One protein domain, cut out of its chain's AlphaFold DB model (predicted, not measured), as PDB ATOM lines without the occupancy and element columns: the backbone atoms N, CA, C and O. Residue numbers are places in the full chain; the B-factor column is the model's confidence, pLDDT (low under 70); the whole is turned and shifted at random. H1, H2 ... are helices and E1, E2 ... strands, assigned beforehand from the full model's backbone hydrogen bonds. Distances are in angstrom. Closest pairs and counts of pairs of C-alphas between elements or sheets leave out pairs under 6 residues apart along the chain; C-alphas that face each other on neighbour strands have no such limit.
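AT A GLANCE: This is residues 24 to 129 of the 129 residues of an uncharacterized protein of Bacteroides sp. HPS0048 (UniProt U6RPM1). A small sheet of three antiparallel strands has two helices, H2 and H3, over one face and the other face bare; short H1 packs on H3 at one end. The 106 printed residues, mixed in class, run E1 E2 E3 H1 H2 H3; the strands, in that order, form a meander, each the antiparallel neighbour of the one before. It is compact, with a radius of gyration of the C-alphas of 14.1 A, and spans 41 by 30 by 19 A.

IN THESE COORDINATES: E1, residues 26 to 30, begins at (-35.008, 34.688, -18.386). E2 is residues 38 to 43, E3 49 to 54, H1 59 to 67. H2, 70 to 94, measures 35.8 A; H3, 110 to 127, measures 25.2 A and ends at (-35.309, 49.952, 3.935).

HOW THE PARTS SIT: Within hydrogen-bond range are N 28 and O 41, 2.9 A, in hairpin E1-E2, and N 40 and O 52, 2.8 A, in hairpin E2-E3. H2 lies over E1, height over the sheet 8.5 A; H3 over E3, 8.1 A. H2 and H3, a helical hairpin, touch, closest C-alphas Leu 76 and Trp 124, 7.1 A. Every O i to N i+4 pair in H1, H2 and H3 is within range.

THE WHOLE: The printed part has no cut. Link H2 to H3 is long. Residues 45 to 49 and 104 have pLDDT under 70.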
ATOM      1  N   THR A  24     -40.591  36.163 -24.330       72.94
ATOM      2  CA  THR A  24     -40.114  35.124 -23.422       72.94
ATOM      3  C   THR A  24     -38.633  35.344 -23.166       72.94
ATOM      4  O   THR A  24     -37.818  35.218 -24.079       72.94
ATOM      5  N   PHE A  25     -38.298  35.639 -21.916       78.31
ATOM      6  CA  PHE A  25     -36.938  35.880 -21.455       78.31
ATOM      7  C   PHE A  25     -36.734  35.255 -20.072       78.31
ATOM      8  O   PHE A  25     -37.683  34.992 -19.335       78.31
ATOM      9  N   ARG A  26     -35.476  35.015 -19.725       83.81
ATOM     10  CA  ARG A  26     -35.008  34.688 -18.386       83.81
ATOM     11  C   ARG A  26     -34.423  35.957 -17.779       83.81
ATOM     12  O   ARG A  26     -33.411  36.455 -18.272       83.81
ATOM     13  N   LEU A  27     -35.050  36.437 -16.711       87.81
ATOM     14  CA  LEU A  27     -34.515  37.495 -15.863       87.81
ATOM     15  C   LEU A  27     -33.559  36.893 -14.832       87.81
ATOM     16  O   LEU A  27     -33.871  35.880 -14.204       87.81
ATOM     17  N   ILE A  28     -32.402  37.517 -14.663       87.88
ATOM     18  CA  ILE A  28     -31.476  37.244 -13.568       87.88
ATOM     19  C   ILE A  28     -31.128  38.595 -12.960       87.88
ATOM     20  O   ILE A  28     -30.654  39.479 -13.669       87.88
ATOM     21  N   VAL A  29     -31.365  38.735 -11.663       89.69
ATOM     22  CA  VAL A  29     -30.892  39.862 -10.863       89.69
ATOM     23  C   VAL A  29     -29.970  39.287  -9.810       89.69
ATOM     24  O   VAL A  29     -30.288  38.245  -9.232       89.69
ATOM     25  N   HIS A  30     -28.801  39.888  -9.648       89.94
ATOM     26  CA  HIS A  30     -27.877  39.478  -8.608       89.94
ATOM     27  C   HIS A  30     -26.899  40.590  -8.254       89.94
ATOM     28  O   HIS A  30     -26.442  41.351  -9.117       89.94
ATOM     29  N   SER A  31     -26.469  40.591  -7.001       88.62
ATOM     30  CA  SER A  31     -25.336  41.372  -6.546       88.62
ATOM     31  C   SER A  31     -24.261  40.450  -5.959       88.62
ATOM     32  O   SER A  31     -24.546  39.660  -5.062       88.62
ATOM     33  N   PRO A  32     -23.007  40.486  -6.452       85.12
ATOM     34  CA  PRO A  32     -21.917  39.734  -5.828       85.12
ATOM     35  C   PRO A  32     -21.661  40.176  -4.379       85.12
ATOM     36  O   PRO A  32     -21.965  41.306  -4.004       85.12
ATOM     37  N   GLN A  33     -21.053  39.310  -3.568       84.25
ATOM     38  CA  GLN A  33     -20.632  39.683  -2.214       84.25
ATOM     39  C   GLN A  33     -19.646  40.863  -2.262       84.25
ATOM     40  O   GLN A  33     -18.840  40.945  -3.190       84.25
ATOM     41  N   GLU A  34     -19.745  41.786  -1.298       86.69
ATOM     42  CA  GLU A  34     -18.921  43.010  -1.214       86.69
ATOM     43  C   GLU A  34     -19.046  43.949  -2.436       86.69
ATOM     44  O   GLU A  34     -18.263  44.882  -2.604       86.69
ATOM     45  N   SER A  35     -20.047  43.730  -3.295       89.06
ATOM     46  CA  SER A  35     -20.331  44.577  -4.454       89.06
ATOM     47  C   SER A  35     -21.158  45.799  -4.059       89.06
ATOM     48  O   SER A  35     -22.105  45.682  -3.280       89.06
ATOM     49  N   ASP A  36     -20.843  46.938  -4.676       91.94
ATOM     50  CA  ASP A  36     -21.591  48.205  -4.629       91.94
ATOM     51  C   ASP A  36     -22.538  48.399  -5.822       91.94
ATOM     52  O   ASP A  36     -22.971  49.511  -6.114       91.94
ATOM     53  N   LYS A  37     -22.806  47.323  -6.560       90.81
ATOM     54  CA  LYS A  37     -23.632  47.343  -7.766       90.81
ATOM     55  C   LYS A  37     -24.560  46.145  -7.839       90.81
ATOM     56  O   LYS A  37     -24.230  45.053  -7.352       90.81
ATOM     57  N   MET A  38     -25.681  46.343  -8.521       89.81
ATOM     58  CA  MET A  38     -26.651  45.307  -8.864       89.81
ATOM     59  C   MET A  38     -26.551  44.994 -10.356       89.81
ATOM     60  O   MET A  38     -26.395  45.892 -11.183       89.81
ATOM     61  N   CYS A  39     -26.626  43.717 -10.715       89.44
ATOM     62  CA  CYS A  39     -26.552  43.272 -12.101       89.44
ATOM     63  C   CYS A  39     -27.908  42.720 -12.529       89.44
ATOM     64  O   CYS A  39     -28.406  41.772 -11.927       89.44
ATOM     65  N   VAL A  40     -28.474  43.273 -13.598       88.69
ATOM     66  CA  VAL A  40     -29.730  42.832 -14.204       88.69
ATOM     67  C   VAL A  40     -29.425  42.268 -15.584       88.69
ATOM     68  O   VAL A  40     -28.780  42.903 -16.413       88.69
ATOM     69  N   SER A  41     -29.875  41.047 -15.831       84.62
ATOM     70  CA  SER A  41     -29.643  40.311 -17.068       84.62
ATOM     71  C   SER A  41     -30.956  39.791 -17.628       84.62
ATOM     72  O   SER A  41     -31.682  39.066 -16.948       84.62
ATOM     73  N   LEU A  42     -31.237  40.107 -18.888       82.81
ATOM     74  CA  LEU A  42     -32.394  39.612 -19.629       82.81
ATOM     75  C   LEU A  42     -31.877  38.738 -20.770       82.81
ATOM     76  O   LEU A  42     -31.287  39.245 -21.722       82.81
ATOM     77  N   ASN A  43     -32.077  37.429 -20.647       77.38
ATOM     78  CA  ASN A  43     -31.625  36.442 -21.624       77.38
ATOM     79  C   ASN A  43     -32.806  35.877 -22.394       77.38
ATOM     80  O   ASN A  43     -33.743  35.362 -21.788       77.38
ATOM     81  N   ASP A  44     -32.753  35.880 -23.713       71.25
ATOM     82  CA  ASP A  44     -33.713  35.118 -24.500       71.25
ATOM     83  C   ASP A  44     -33.234  33.676 -24.762       71.25
ATOM     84  O   ASP A  44     -32.137  33.266 -24.373       71.25
ATOM     85  N   ARG A  45     -34.068  32.873 -25.433       63.44
ATOM     86  CA  ARG A  45     -33.703  31.497 -25.818       63.44
ATOM     87  C   ARG A  45     -32.595  31.430 -26.878       63.44
ATOM     88  O   ARG A  45     -32.080  30.342 -27.116       63.44
ATOM     89  N   THR A  46     -32.260  32.544 -27.530       62.12
ATOM     90  CA  THR A  46     -31.231  32.619 -28.577       62.12
ATOM     91  C   THR A  46     -29.856  33.003 -28.026       62.12
ATOM     92  O   THR A  46     -28.872  32.968 -28.762       62.12
ATOM     93  N   GLY A  47     -29.765  33.287 -26.722       55.34
ATOM     94  CA  GLY A  47     -28.530  33.706 -26.062       55.34
ATOM     95  C   GLY A  47     -28.268  35.208 -26.181       55.34
ATOM     96  O   GLY A  47     -27.178  35.660 -25.831       55.34
ATOM     97  N   GLN A  48     -29.242  35.988 -26.658       57.56
ATOM     98  CA  GLN A  48     -29.156  37.438 -26.625       57.56
ATOM     99  C   GLN A  48     -29.359  37.907 -25.182       57.56
ATOM    100  O   GLN A  48     -30.419  37.706 -24.586       57.56
ATOM    101  N   LEU A  49     -28.307  38.512 -24.634       68.69
ATOM    102  CA  LEU A  49     -28.241  39.012 -23.269       68.69
ATOM    103  C   LEU A  49     -28.261  40.544 -23.292       68.69
ATOM    104  O   LEU A  49     -27.329  41.169 -23.795       68.69
ATOM    105  N   ILE A  50     -29.300  41.149 -22.720       79.12
ATOM    106  CA  ILE A  50     -29.234  42.546 -22.277       79.12
ATOM    107  C   ILE A  50     -28.678  42.514 -20.859       79.12
ATOM    108  O   ILE A  50     -29.257  41.866 -19.990       79.12
ATOM    109  N   TYR A  51     -27.561  43.199 -20.639       81.25
ATOM    110  CA  TYR A  51     -26.918  43.307 -19.335       81.25
ATOM    111  C   TYR A  51     -26.921  44.764 -18.884       81.25
ATOM    112  O   TYR A  51     -26.444  45.640 -19.604       81.25
ATOM    113  N   ILE A  52     -27.466  45.020 -17.703       86.06
ATOM    114  CA  ILE A  52     -27.608  46.350 -17.118       86.06
ATOM    115  C   ILE A  52     -26.965  46.294 -15.743       86.06
ATOM    116  O   ILE A  52     -27.246  45.406 -14.939       86.06
ATOM    117  N   THR A  53     -26.071  47.236 -15.478       89.00
ATOM    118  CA  THR A  53     -25.519  47.441 -14.143       89.00
ATOM    119  C   THR A  53     -26.208  48.646 -13.531       89.00
ATOM    120  O   THR A  53     -26.241  49.698 -14.168       89.00
ATOM    121  N   LEU A  54     -26.758  48.466 -12.335       90.62
ATOM    122  CA  LEU A  54     -27.362  49.526 -11.537       90.62
ATOM    123  C   LEU A  54     -26.380  49.933 -10.445       90.62
ATOM    124  O   LEU A  54     -25.787  49.066  -9.785       90.62
ATOM    125  N   TYR A  55     -26.230  51.238 -10.260       89.94
ATOM    126  CA  TYR A  55     -25.386  51.821  -9.229       89.94
ATOM    127  C   TYR A  55     -26.225  52.690  -8.288       89.94
ATOM    128  O   TYR A  55     -26.950  53.558  -8.775       89.94
ATOM    129  N   PRO A  56     -26.082  52.541  -6.958       91.94
ATOM    130  CA  PRO A  56     -26.525  53.577  -6.034       91.94
ATOM    131  C   PRO A  56     -25.807  54.892  -6.369       91.94
ATOM    132  O   PRO A  56     -24.606  54.891  -6.679       91.94
ATOM    133  N   ARG A  57     -26.514  56.023  -6.340       88.88
ATOM    134  CA  ARG A  57     -25.972  57.313  -6.796       88.88
ATOM    135  C   ARG A  57     -25.033  57.928  -5.769       88.88
ATOM    136  O   ARG A  57     -24.085  58.616  -6.155       88.88
ATOM    137  N   THR A  58     -25.259  57.674  -4.481       91.62
ATOM    138  CA  THR A  58     -24.439  58.212  -3.390       91.62
ATOM    139  C   THR A  58     -23.371  57.216  -2.937       91.62
ATOM    140  O   THR A  58     -23.542  55.999  -2.999       91.62
ATOM    141  N   ASP A  59     -22.231  57.733  -2.475       93.19
ATOM    142  CA  ASP A  59     -21.148  56.888  -1.954       93.19
ATOM    143  C   ASP A  59     -21.501  56.242  -0.602       93.19
ATOM    144  O   ASP A  59     -20.978  55.176  -0.269       93.19
ATOM    145  N   GLU A  60     -22.424  56.852   0.144       94.25
ATOM    146  CA  GLU A  60     -23.014  56.285   1.358       94.25
ATOM    147  C   GLU A  60     -23.786  55.006   1.030       94.25
ATOM    148  O   GLU A  60     -23.399  53.937   1.498       94.25
ATOM    149  N   LEU A  61     -24.747  55.064   0.101       93.75
ATOM    150  CA  LEU A  61     -25.534  53.892  -0.296       93.75
ATOM    151  C   LEU A  61     -24.681  52.803  -0.952       93.75
ATOM    152  O   LEU A  61     -24.926  51.616  -0.747       93.75
ATOM    153  N   LYS A  62     -23.626  53.166  -1.695       94.06
ATOM    154  CA  LYS A  62     -22.637  52.180  -2.174       94.06
ATOM    155  C   LYS A  62     -21.954  51.462  -1.015       94.06
ATOM    156  O   LYS A  62     -21.727  50.257  -1.094       94.06
ATOM    157  N   THR A  63     -21.607  52.187   0.045       94.25
ATOM    158  CA  THR A  63     -20.974  51.616   1.239       94.25
ATOM    159  C   THR A  63     -21.944  50.700   1.978       94.25
ATOM    160  O   THR A  63     -21.582  49.562   2.279       94.25
ATOM    161  N   SER A  64     -23.184  51.138   2.180       93.81
ATOM    162  CA  SER A  64     -24.257  50.327   2.759       93.81
ATOM    163  C   SER A  64     -24.481  49.048   1.965       93.81
ATOM    164  O   SER A  64     -24.433  47.951   2.518       93.81
ATOM    165  N   MET A  65     -24.568  49.164   0.636       92.88
ATOM    166  CA  MET A  65     -24.710  48.024  -0.260       92.88
ATOM    167  C   MET A  65     -23.552  47.032  -0.125       92.88
ATOM    168  O   MET A  65     -23.799  45.829  -0.095       92.88
ATOM    169  N   ARG A  66     -22.294  47.485  -0.012       94.06
ATOM    170  CA  ARG A  66     -21.144  46.587   0.225       94.06
ATOM    171  C   ARG A  66     -21.256  45.847   1.558       94.06
ATOM    172  O   ARG A  66     -20.884  44.676   1.619       94.06
ATOM    173  N   ASN A  67     -21.790  46.516   2.576       93.56
ATOM    174  CA  ASN A  67     -21.894  46.017   3.946       93.56
ATOM    175  C   ASN A  67     -23.138  45.152   4.209       93.56
ATOM    176  O   ASN A  67     -23.234  44.565   5.286       93.56
ATOM    177  N   LEU A  68     -24.065  45.036   3.250       92.94
ATOM    178  CA  LEU A  68     -25.231  44.160   3.382       92.94
ATOM    179  C   LEU A  68     -24.814  42.721   3.699       92.94
ATOM    180  O   LEU A  68     -23.946  42.137   3.035       92.94
ATOM    181  N   SER A  69     -25.502  42.128   4.677       93.00
ATOM    182  CA  SER A  69     -25.380  40.707   4.992       93.00
ATOM    183  C   SER A  69     -25.760  39.849   3.778       93.00
ATOM    184  O   SER A  69     -26.485  40.287   2.881       93.00
ATOM    185  N   ALA A  70     -25.299  38.596   3.737       91.56
ATOM    186  CA  ALA A  70     -25.679  37.675   2.663       91.56
ATOM    187  C   ALA A  70     -27.203  37.448   2.597       91.56
ATOM    188  O   ALA A  70     -27.746  37.239   1.514       91.56
ATOM    189  N   GLU A  71     -27.886  37.514   3.742       92.88
ATOM    190  CA  GLU A  71     -29.342  37.398   3.840       92.88
ATOM    191  C   GLU A  71     -30.046  38.631   3.264       92.88
ATOM    192  O   GLU A  71     -30.862  38.482   2.355       92.88
ATOM    193  N   ASN A  72     -29.664  39.839   3.692       93.50
ATOM    194  CA  ASN A  72     -30.251  41.080   3.176       93.50
ATOM    195  C   ASN A  72     -29.962  41.249   1.683       93.50
ATOM    196  O   ASN A  72     -30.820  41.697   0.931       93.50
ATOM    197  N   ARG A  73     -28.775  40.838   1.222       92.31
ATOM    198  CA  ARG A  73     -28.433  40.863  -0.203       92.31
ATOM    199  C   ARG A  73     -29.293  39.896  -1.010       92.31
ATOM    200  O   ARG A  73     -29.755  40.256  -2.085       92.31
ATOM    201  N   LYS A  74     -29.543  38.688  -0.494       92.00
ATOM    202  CA  LYS A  74     -30.452  37.735  -1.140       92.00
ATOM    203  C   LYS A  74     -31.877  38.289  -1.208       92.00
ATOM    204  O   LYS A  74     -32.519  38.149  -2.244       92.00
ATOM    205  N   TYR A  75     -32.348  38.917  -0.132       92.31
ATOM    206  CA  TYR A  75     -33.655  39.568  -0.108       92.31
ATOM    207  C   TYR A  75     -33.737  40.691  -1.151       92.31
ATOM    208  O   TYR A  75     -34.655  40.701  -1.963       92.31
ATOM    209  N   LEU A  76     -32.723  41.560  -1.204       92.56
ATOM    210  CA  LEU A  76     -32.615  42.626  -2.199       92.56
ATOM    211  C   LEU A  76     -32.620  42.081  -3.637       92.56
ATOM    212  O   LEU A  76     -33.334  42.603  -4.489       92.56
ATOM    213  N   ASP A  77     -31.852  41.021  -3.916       91.75
ATOM    214  CA  ASP A  77     -31.811  40.370  -5.232       91.75
ATOM    215  C   ASP A  77     -33.195  39.827  -5.642       91.75
ATOM    216  O   ASP A  77     -33.598  39.951  -6.802       91.75
ATOM    217  N   GLU A  78     -33.919  39.206  -4.703       91.38
ATOM    218  CA  GLU A  78     -35.256  38.649  -4.929       91.38
ATOM    219  C   GLU A  78     -36.308  39.743  -5.146       91.38
ATOM    220  O   GLU A  78     -37.066  39.654  -6.115       91.38
ATOM    221  N   ASP A  79     -36.310  40.794  -4.326       91.19
ATOM    222  CA  ASP A  79     -37.295  41.877  -4.418       91.19
ATOM    223  C   ASP A  79     -37.093  42.726  -5.685       91.19
ATOM    224  O   ASP A  79     -38.031  42.951  -6.460       91.19
ATOM    225  N   MET A  80     -35.837  43.064  -6.006       90.88
ATOM    226  CA  MET A  80     -35.485  43.726  -7.268       90.88
ATOM    227  C   MET A  80     -35.906  42.898  -8.480       90.88
ATOM    228  O   MET A  80     -36.435  43.439  -9.456       90.88
ATOM    229  N   ARG A  81     -35.680  41.580  -8.447       91.62
ATOM    230  CA  ARG A  81     -36.099  40.681  -9.529       91.62
ATOM    231  C   ARG A  81     -37.608  40.716  -9.719       91.62
ATOM    232  O   ARG A  81     -38.063  40.819 -10.859       91.62
ATOM    233  N   ASP A  82     -38.365  40.594  -8.640       90.06
ATOM    234  CA  ASP A  82     -39.817  40.471  -8.703       90.06
ATOM    235  C   ASP A  82     -40.463  41.797  -9.138       90.06
ATOM    236  O   ASP A  82     -41.364  41.800  -9.985       90.06
ATOM    237  N   SER A  83     -39.922  42.928  -8.678       91.25
ATOM    238  CA  SER A  83     -40.319  44.265  -9.121       91.25
ATOM    239  C   SER A  83     -40.035  44.494 -10.612       91.25
ATOM    240  O   SER A  83     -40.963  44.761 -11.382       91.25
ATOM    241  N   ILE A  84     -38.795  44.269 -11.071       91.38
ATOM    242  CA  ILE A  84     -38.424  44.404 -12.492       91.38
ATOM    243  C   ILE A  84     -39.300  43.502 -13.369       91.38
ATOM    244  O   ILE A  84     -39.791  43.924 -14.421       91.38
ATOM    245  N   LEU A  85     -39.529  42.255 -12.948       89.44
ATOM    246  CA  LEU A  85     -40.380  41.323 -13.682       89.44
ATOM    247  C   LEU A  85     -41.819  41.835 -13.786       89.44
ATOM    248  O   LEU A  85     -42.413  41.750 -14.866       89.44
ATOM    249  N   SER A  86     -42.374  42.362 -12.695       89.44
ATOM    250  CA  SER A  86     -43.722  42.929 -12.650       89.44
ATOM    251  C   SER A  86     -43.862  44.123 -13.596       89.44
ATOM    252  O   SER A  86     -44.781  44.162 -14.421       89.44
ATOM    253  N   GLU A  87     -42.916  45.062 -13.560       91.25
ATOM    254  CA  GLU A  87     -42.954  46.259 -14.400       91.25
ATOM    255  C   GLU A  87     -42.806  45.936 -15.886       91.25
ATOM    256  O   GLU A  87     -43.595  46.414 -16.706       91.25
ATOM    257  N   ILE A  88     -41.846  45.078 -16.238       87.44
ATOM    258  CA  ILE A  88     -41.641  44.633 -17.618       87.44
ATOM    259  C   ILE A  88     -42.871  43.857 -18.114       87.44
ATOM    260  O   ILE A  88     -43.334  44.066 -19.239       87.44
ATOM    261  N   SER A  89     -43.457  42.997 -17.274       85.44
ATOM    262  CA  SER A  89     -44.679  42.260 -17.620       85.44
ATOM    263  C   SER A  89     -45.857  43.203 -17.848       85.44
ATOM    264  O   SER A  89     -46.590  43.061 -18.833       85.44
ATOM    265  N   ARG A  90     -46.029  44.211 -16.986       87.81
ATOM    266  CA  ARG A  90     -47.052  45.252 -17.141       87.81
ATOM    267  C   ARG A  90     -46.849  46.044 -18.426       87.81
ATOM    268  O   ARG A  90     -47.814  46.264 -19.162       87.81
ATOM    269  N   PHE A  91     -45.610  46.409 -18.735       87.25
ATOM    270  CA  PHE A  91     -45.251  47.111 -19.960       87.25
ATOM    271  C   PHE A  91     -45.613  46.314 -21.212       87.25
ATOM    272  O   PHE A  91     -46.285  46.831 -22.104       87.25
ATOM    273  N   PHE A  92     -45.277  45.024 -21.260       82.00
ATOM    274  CA  PHE A  92     -45.592  44.196 -22.425       82.00
ATOM    275  C   PHE A  92     -47.069  43.833 -22.553       82.00
ATOM    276  O   PHE A  92     -47.560  43.677 -23.670       82.00
ATOM    277  N   THR A  93     -47.794  43.710 -21.445       84.38
ATOM    278  CA  THR A  93     -49.223  43.364 -21.473       84.38
ATOM    279  C   THR A  93     -50.098  44.576 -21.779       84.38
ATOM    280  O   THR A  93     -50.987  44.497 -22.627       84.38
ATOM    281  N   THR A  94     -49.824  45.714 -21.141       86.62
ATOM    282  CA  THR A  94     -50.682  46.910 -21.199       86.62
ATOM    283  C   THR A  94     -50.147  48.014 -22.109       86.62
ATOM    284  O   THR A  94     -50.900  48.907 -22.493       86.62
ATOM    285  N   GLY A  95     -48.861  47.973 -22.473       85.06
ATOM    286  CA  GLY A  95     -48.171  49.068 -23.157       85.06
ATOM    287  C   GLY A  95     -47.843  50.259 -22.253       85.06
ATOM    288  O   GLY A  95     -47.400  51.278 -22.768       85.06
ATOM    289  N   LYS A  96     -48.083  50.170 -20.937       89.25
ATOM    290  CA  LYS A  96     -47.792  51.243 -19.975       89.25
ATOM    291  C   LYS A  96     -46.461  51.003 -19.272       89.25
ATOM    292  O   LYS A  96     -46.257  49.920 -18.729       89.25
ATOM    293  N   ASP A  97     -45.582  51.995 -19.283       88.31
ATOM    294  CA  ASP A  97     -44.299  51.957 -18.573       88.31
ATOM    295  C   ASP A  97     -44.464  52.145 -17.052       88.31
ATOM    296  O   ASP A  97     -45.587  52.239 -16.537       88.31
ATOM    297  N   TYR A  98     -43.339  52.200 -16.329       87.06
ATOM    298  CA  TYR A  98     -43.304  52.360 -14.873       87.06
ATOM    299  C   TYR A  98     -44.081  53.603 -14.387       87.06
ATOM    300  O   TYR A  98     -44.773  53.519 -13.373       87.06
ATOM    301  N   ASN A  99     -44.108  54.701 -15.154       89.94
ATOM    302  CA  ASN A  99     -44.799  55.947 -14.798       89.94
ATOM    303  C   ASN A  99     -46.232  56.071 -15.372       89.94
ATOM    304  O   ASN A  99     -46.858  57.122 -15.242       89.94
ATOM    305  N   ASN A 100     -46.784  54.991 -15.943       88.44
ATOM    306  CA  ASN A 100     -48.082  54.927 -16.634       88.44
ATOM    307  C   ASN A 100     -48.147  55.624 -18.002       88.44
ATOM    308  O   ASN A 100     -49.240  55.698 -18.580       88.44
ATOM    309  N   SER A 101     -47.022  56.067 -18.560       88.12
ATOM    310  CA  SER A 101     -46.974  56.548 -19.936       88.12
ATOM    311  C   SER A 101     -47.148  55.389 -20.905       88.12
ATOM    312  O   SER A 101     -46.605  54.294 -20.746       88.12
ATOM    313  N   TYR A 102     -47.958  55.624 -21.932       85.31
ATOM    314  CA  TYR A 102     -48.241  54.620 -22.944       85.31
ATOM    315  C   TYR A 102     -47.168  54.636 -24.037       85.31
ATOM    316  O   TYR A 102     -46.978  55.647 -24.713       85.31
ATOM    317  N   ASN A 103     -46.513  53.495 -24.251       79.81
ATOM    318  CA  ASN A 103     -45.562  53.271 -25.333       79.81
ATOM    319  C   ASN A 103     -46.129  52.226 -26.316       79.81
ATOM    320  O   ASN A 103     -46.108  51.023 -26.028       79.81
ATOM    321  N   PRO A 104     -46.606  52.648 -27.501       69.50
ATOM    322  CA  PRO A 104     -47.240  51.747 -28.462       69.50
ATOM    323  C   PRO A 104     -46.274  50.722 -29.070       69.50
ATOM    324  O   PRO A 104     -46.710  49.660 -29.509       69.50
ATOM    325  N   VAL A 105     -44.970  51.018 -29.098       71.44
ATOM    326  CA  VAL A 105     -43.948  50.154 -29.715       71.44
ATOM    327  C   VAL A 105     -43.409  49.125 -28.717       71.44
ATOM    328  O   VAL A 105     -42.838  48.120 -29.126       71.44
ATOM    329  N   ARG A 106     -43.647  49.332 -27.412       74.88
ATOM    330  CA  ARG A 106     -43.184  48.455 -26.321       74.88
ATOM    331  C   ARG A 106     -41.668  48.244 -26.329       74.88
ATOM    332  O   ARG A 106     -41.168  47.159 -26.041       74.88
ATOM    333  N   ASN A 107     -40.937  49.306 -26.643       76.75
ATOM    334  CA  ASN A 107     -39.485  49.327 -26.554       76.75
ATOM    335  C   ASN A 107     -39.060  49.803 -25.165       76.75
ATOM    336  O   ASN A 107     -39.542  50.846 -24.715       76.75
ATOM    337  N   LEU A 108     -38.141  49.089 -24.512       77.56
ATOM    338  CA  LEU A 108     -37.509  49.606 -23.301       77.56
ATOM    339  C   LEU A 108     -36.379  50.556 -23.687       77.56
ATOM    340  O   LEU A 108     -35.384  50.136 -24.277       77.56
ATOM    341  N   ASP A 109     -36.526  51.825 -23.324       83.75
ATOM    342  CA  ASP A 109     -35.405  52.758 -23.280       83.75
ATOM    343  C   ASP A 109     -34.565  52.455 -22.035       83.75
ATOM    344  O   ASP A 109     -34.902  52.856 -20.922       83.75
ATOM    345  N   LEU A 110     -33.495  51.684 -22.206       82.94
ATOM    346  CA  LEU A 110     -32.705  51.182 -21.090       82.94
ATOM    347  C   LEU A 110     -32.066  52.300 -20.269       82.94
ATOM    348  O   LEU A 110     -31.740  52.050 -19.117       82.94
ATOM    349  N   ASP A 111     -31.888  53.508 -20.810       83.25
ATOM    350  CA  ASP A 111     -31.362  54.620 -20.021       83.25
ATOM    351  C   ASP A 111     -32.418  55.155 -19.042       83.25
ATOM    352  O   ASP A 111     -32.096  55.386 -17.878       83.25
ATOM    353  N   ILE A 112     -33.679  55.263 -19.476       86.56
ATOM    354  CA  ILE A 112     -34.803  55.661 -18.614       86.56
ATOM    355  C   ILE A 112     -35.105  54.563 -17.584       86.56
ATOM    356  O   ILE A 112     -35.256  54.834 -16.397       86.56
ATOM    357  N   TRP A 113     -35.185  53.311 -18.037       89.25
ATOM    358  CA  TRP A 113     -35.481  52.178 -17.162       89.25
ATOM    359  C   TRP A 113     -34.349  51.910 -16.162       89.25
ATOM    360  O   TRP A 113     -34.635  51.600 -15.010       89.25
ATOM    361  N   ARG A 114     -33.078  52.087 -16.560       89.56
ATOM    362  CA  ARG A 114     -31.945  52.039 -15.623       89.56
ATOM    363  C   ARG A 114     -32.087  53.110 -14.551       89.56
ATOM    364  O   ARG A 114     -31.970  52.770 -13.386       89.56
ATOM    365  N   ASP A 115     -32.333  54.362 -14.935       90.25
ATOM    366  CA  ASP A 115     -32.439  55.471 -13.978       90.25
ATOM    367  C   ASP A 115     -33.566  55.245 -12.958       90.25
ATOM    368  O   ASP A 115     -33.384  55.459 -11.760       90.25
ATOM    369  N   HIS A 116     -34.705  54.726 -13.427       93.25
ATOM    370  CA  HIS A 116     -35.813  54.309 -12.569       93.25
ATOM    371  C   HIS A 116     -35.405  53.196 -11.595       93.25
ATOM    372  O   HIS A 116     -35.585  53.341 -10.388       93.25
ATOM    373  N   TRP A 117     -34.801  52.110 -12.087       93.62
ATOM    374  CA  TRP A 117     -34.381  50.994 -11.231       93.62
ATOM    375  C   TRP A 117     -33.237  51.345 -10.282       93.62
ATOM    376  O   TRP A 117     -33.169  50.773  -9.199       93.62
ATOM    377  N   GLU A 118     -32.352  52.271 -10.655       93.56
ATOM    378  CA  GLU A 118     -31.364  52.845  -9.739       93.56
ATOM    379  C   GLU A 118     -32.064  53.596  -8.604       93.56
ATOM    380  O   GLU A 118     -31.716  53.380  -7.452       93.56
ATOM    381  N   GLY A 119     -33.112  54.377  -8.893       92.94
ATOM    382  CA  GLY A 119     -33.940  54.997  -7.855       92.94
ATOM    383  C   GLY A 119     -34.619  53.979  -6.929       92.94
ATOM    384  O   GLY A 119     -34.604  54.154  -5.715       92.94
ATOM    385  N   CYS A 120     -35.168  52.887  -7.475       92.81
ATOM    386  CA  CYS A 120     -35.743  51.813  -6.655       92.81
ATOM    387  C   CYS A 120     -34.690  51.121  -5.774       92.81
ATOM    388  O   CYS A 120     -34.955  50.848  -4.606       92.81
ATOM    389  N   LEU A 121     -33.496  50.864  -6.322       93.12
ATOM    390  CA  LEU A 121     -32.377  50.269  -5.589       93.12
ATOM    391  C   LEU A 121     -32.005  51.096  -4.354       93.12
ATOM    392  O   LEU A 121     -31.732  50.518  -3.309       93.12
ATOM    393  N   GLU A 122     -32.009  52.425  -4.464       92.38
ATOM    394  CA  GLU A 122     -31.732  53.310  -3.329       92.38
ATOM    395  C   GLU A 122     -32.767  53.143  -2.217       92.38
ATOM    396  O   GLU A 122     -32.385  52.855  -1.086       92.38
ATOM    397  N   SER A 123     -34.061  53.215  -2.548       91.31
ATOM    398  CA  SER A 123     -35.134  53.045  -1.561       91.31
ATOM    399  C   SER A 123     -35.060  51.696  -0.844       91.31
ATOM    400  O   SER A 123     -35.241  51.632   0.365       91.31
ATOM    401  N   TRP A 124     -34.734  50.619  -1.558       90.50
ATOM    402  CA  TRP A 124     -34.605  49.302  -0.936       90.50
ATOM    403  C   TRP A 124     -33.360  49.144  -0.070       90.50
ATOM    404  O   TRP A 124     -33.407  48.431   0.928       90.50
ATOM    405  N   ILE A 125     -32.236  49.768  -0.437       89.62
ATOM    406  CA  ILE A 125     -31.052  49.775   0.433       89.62
ATOM    407  C   ILE A 125     -31.395  50.484   1.746       89.62
ATOM    408  O   ILE A 125     -31.078  49.949   2.802       89.62
ATOM    409  N   GLU A 126     -32.079  51.628   1.678       90.19
ATOM    410  CA  GLU A 126     -32.508  52.401   2.852       90.19
ATOM    411  C   GLU A 126     -33.495  51.630   3.746       90.19
ATOM    412  O   GLU A 126     -33.439  51.747   4.964       90.19
ATOM    413  N   GLU A 127     -34.379  50.806   3.173       88.94
ATOM    414  CA  GLU A 127     -35.309  49.952   3.935       88.94
ATOM    415  C   GLU A 127     -34.624  48.789   4.677       88.94
ATOM    416  O   GLU A 127     -35.221  48.197   5.581       88.94
ATOM    417  N   LEU A 128     -33.399  48.430   4.281       86.94
ATOM    418  CA  LEU A 128     -32.630  47.310   4.839       86.94
ATOM    419  C   LEU A 128     -31.596  47.730   5.897       86.94
ATOM    420  O   LEU A 128     -30.921  46.847   6.445       86.94
ATOM    421  N   GLU A 129     -31.462  49.033   6.156       75.56
ATOM    422  CA  GLU A 129     -30.679  49.621   7.257       75.56
ATOM    423  C   GLU A 129     -31.472  49.676   8.573       75.56
ATOM    424  O   GLU A 129     -30.859  49.358   9.623       75.56
TER     425      GLU A 129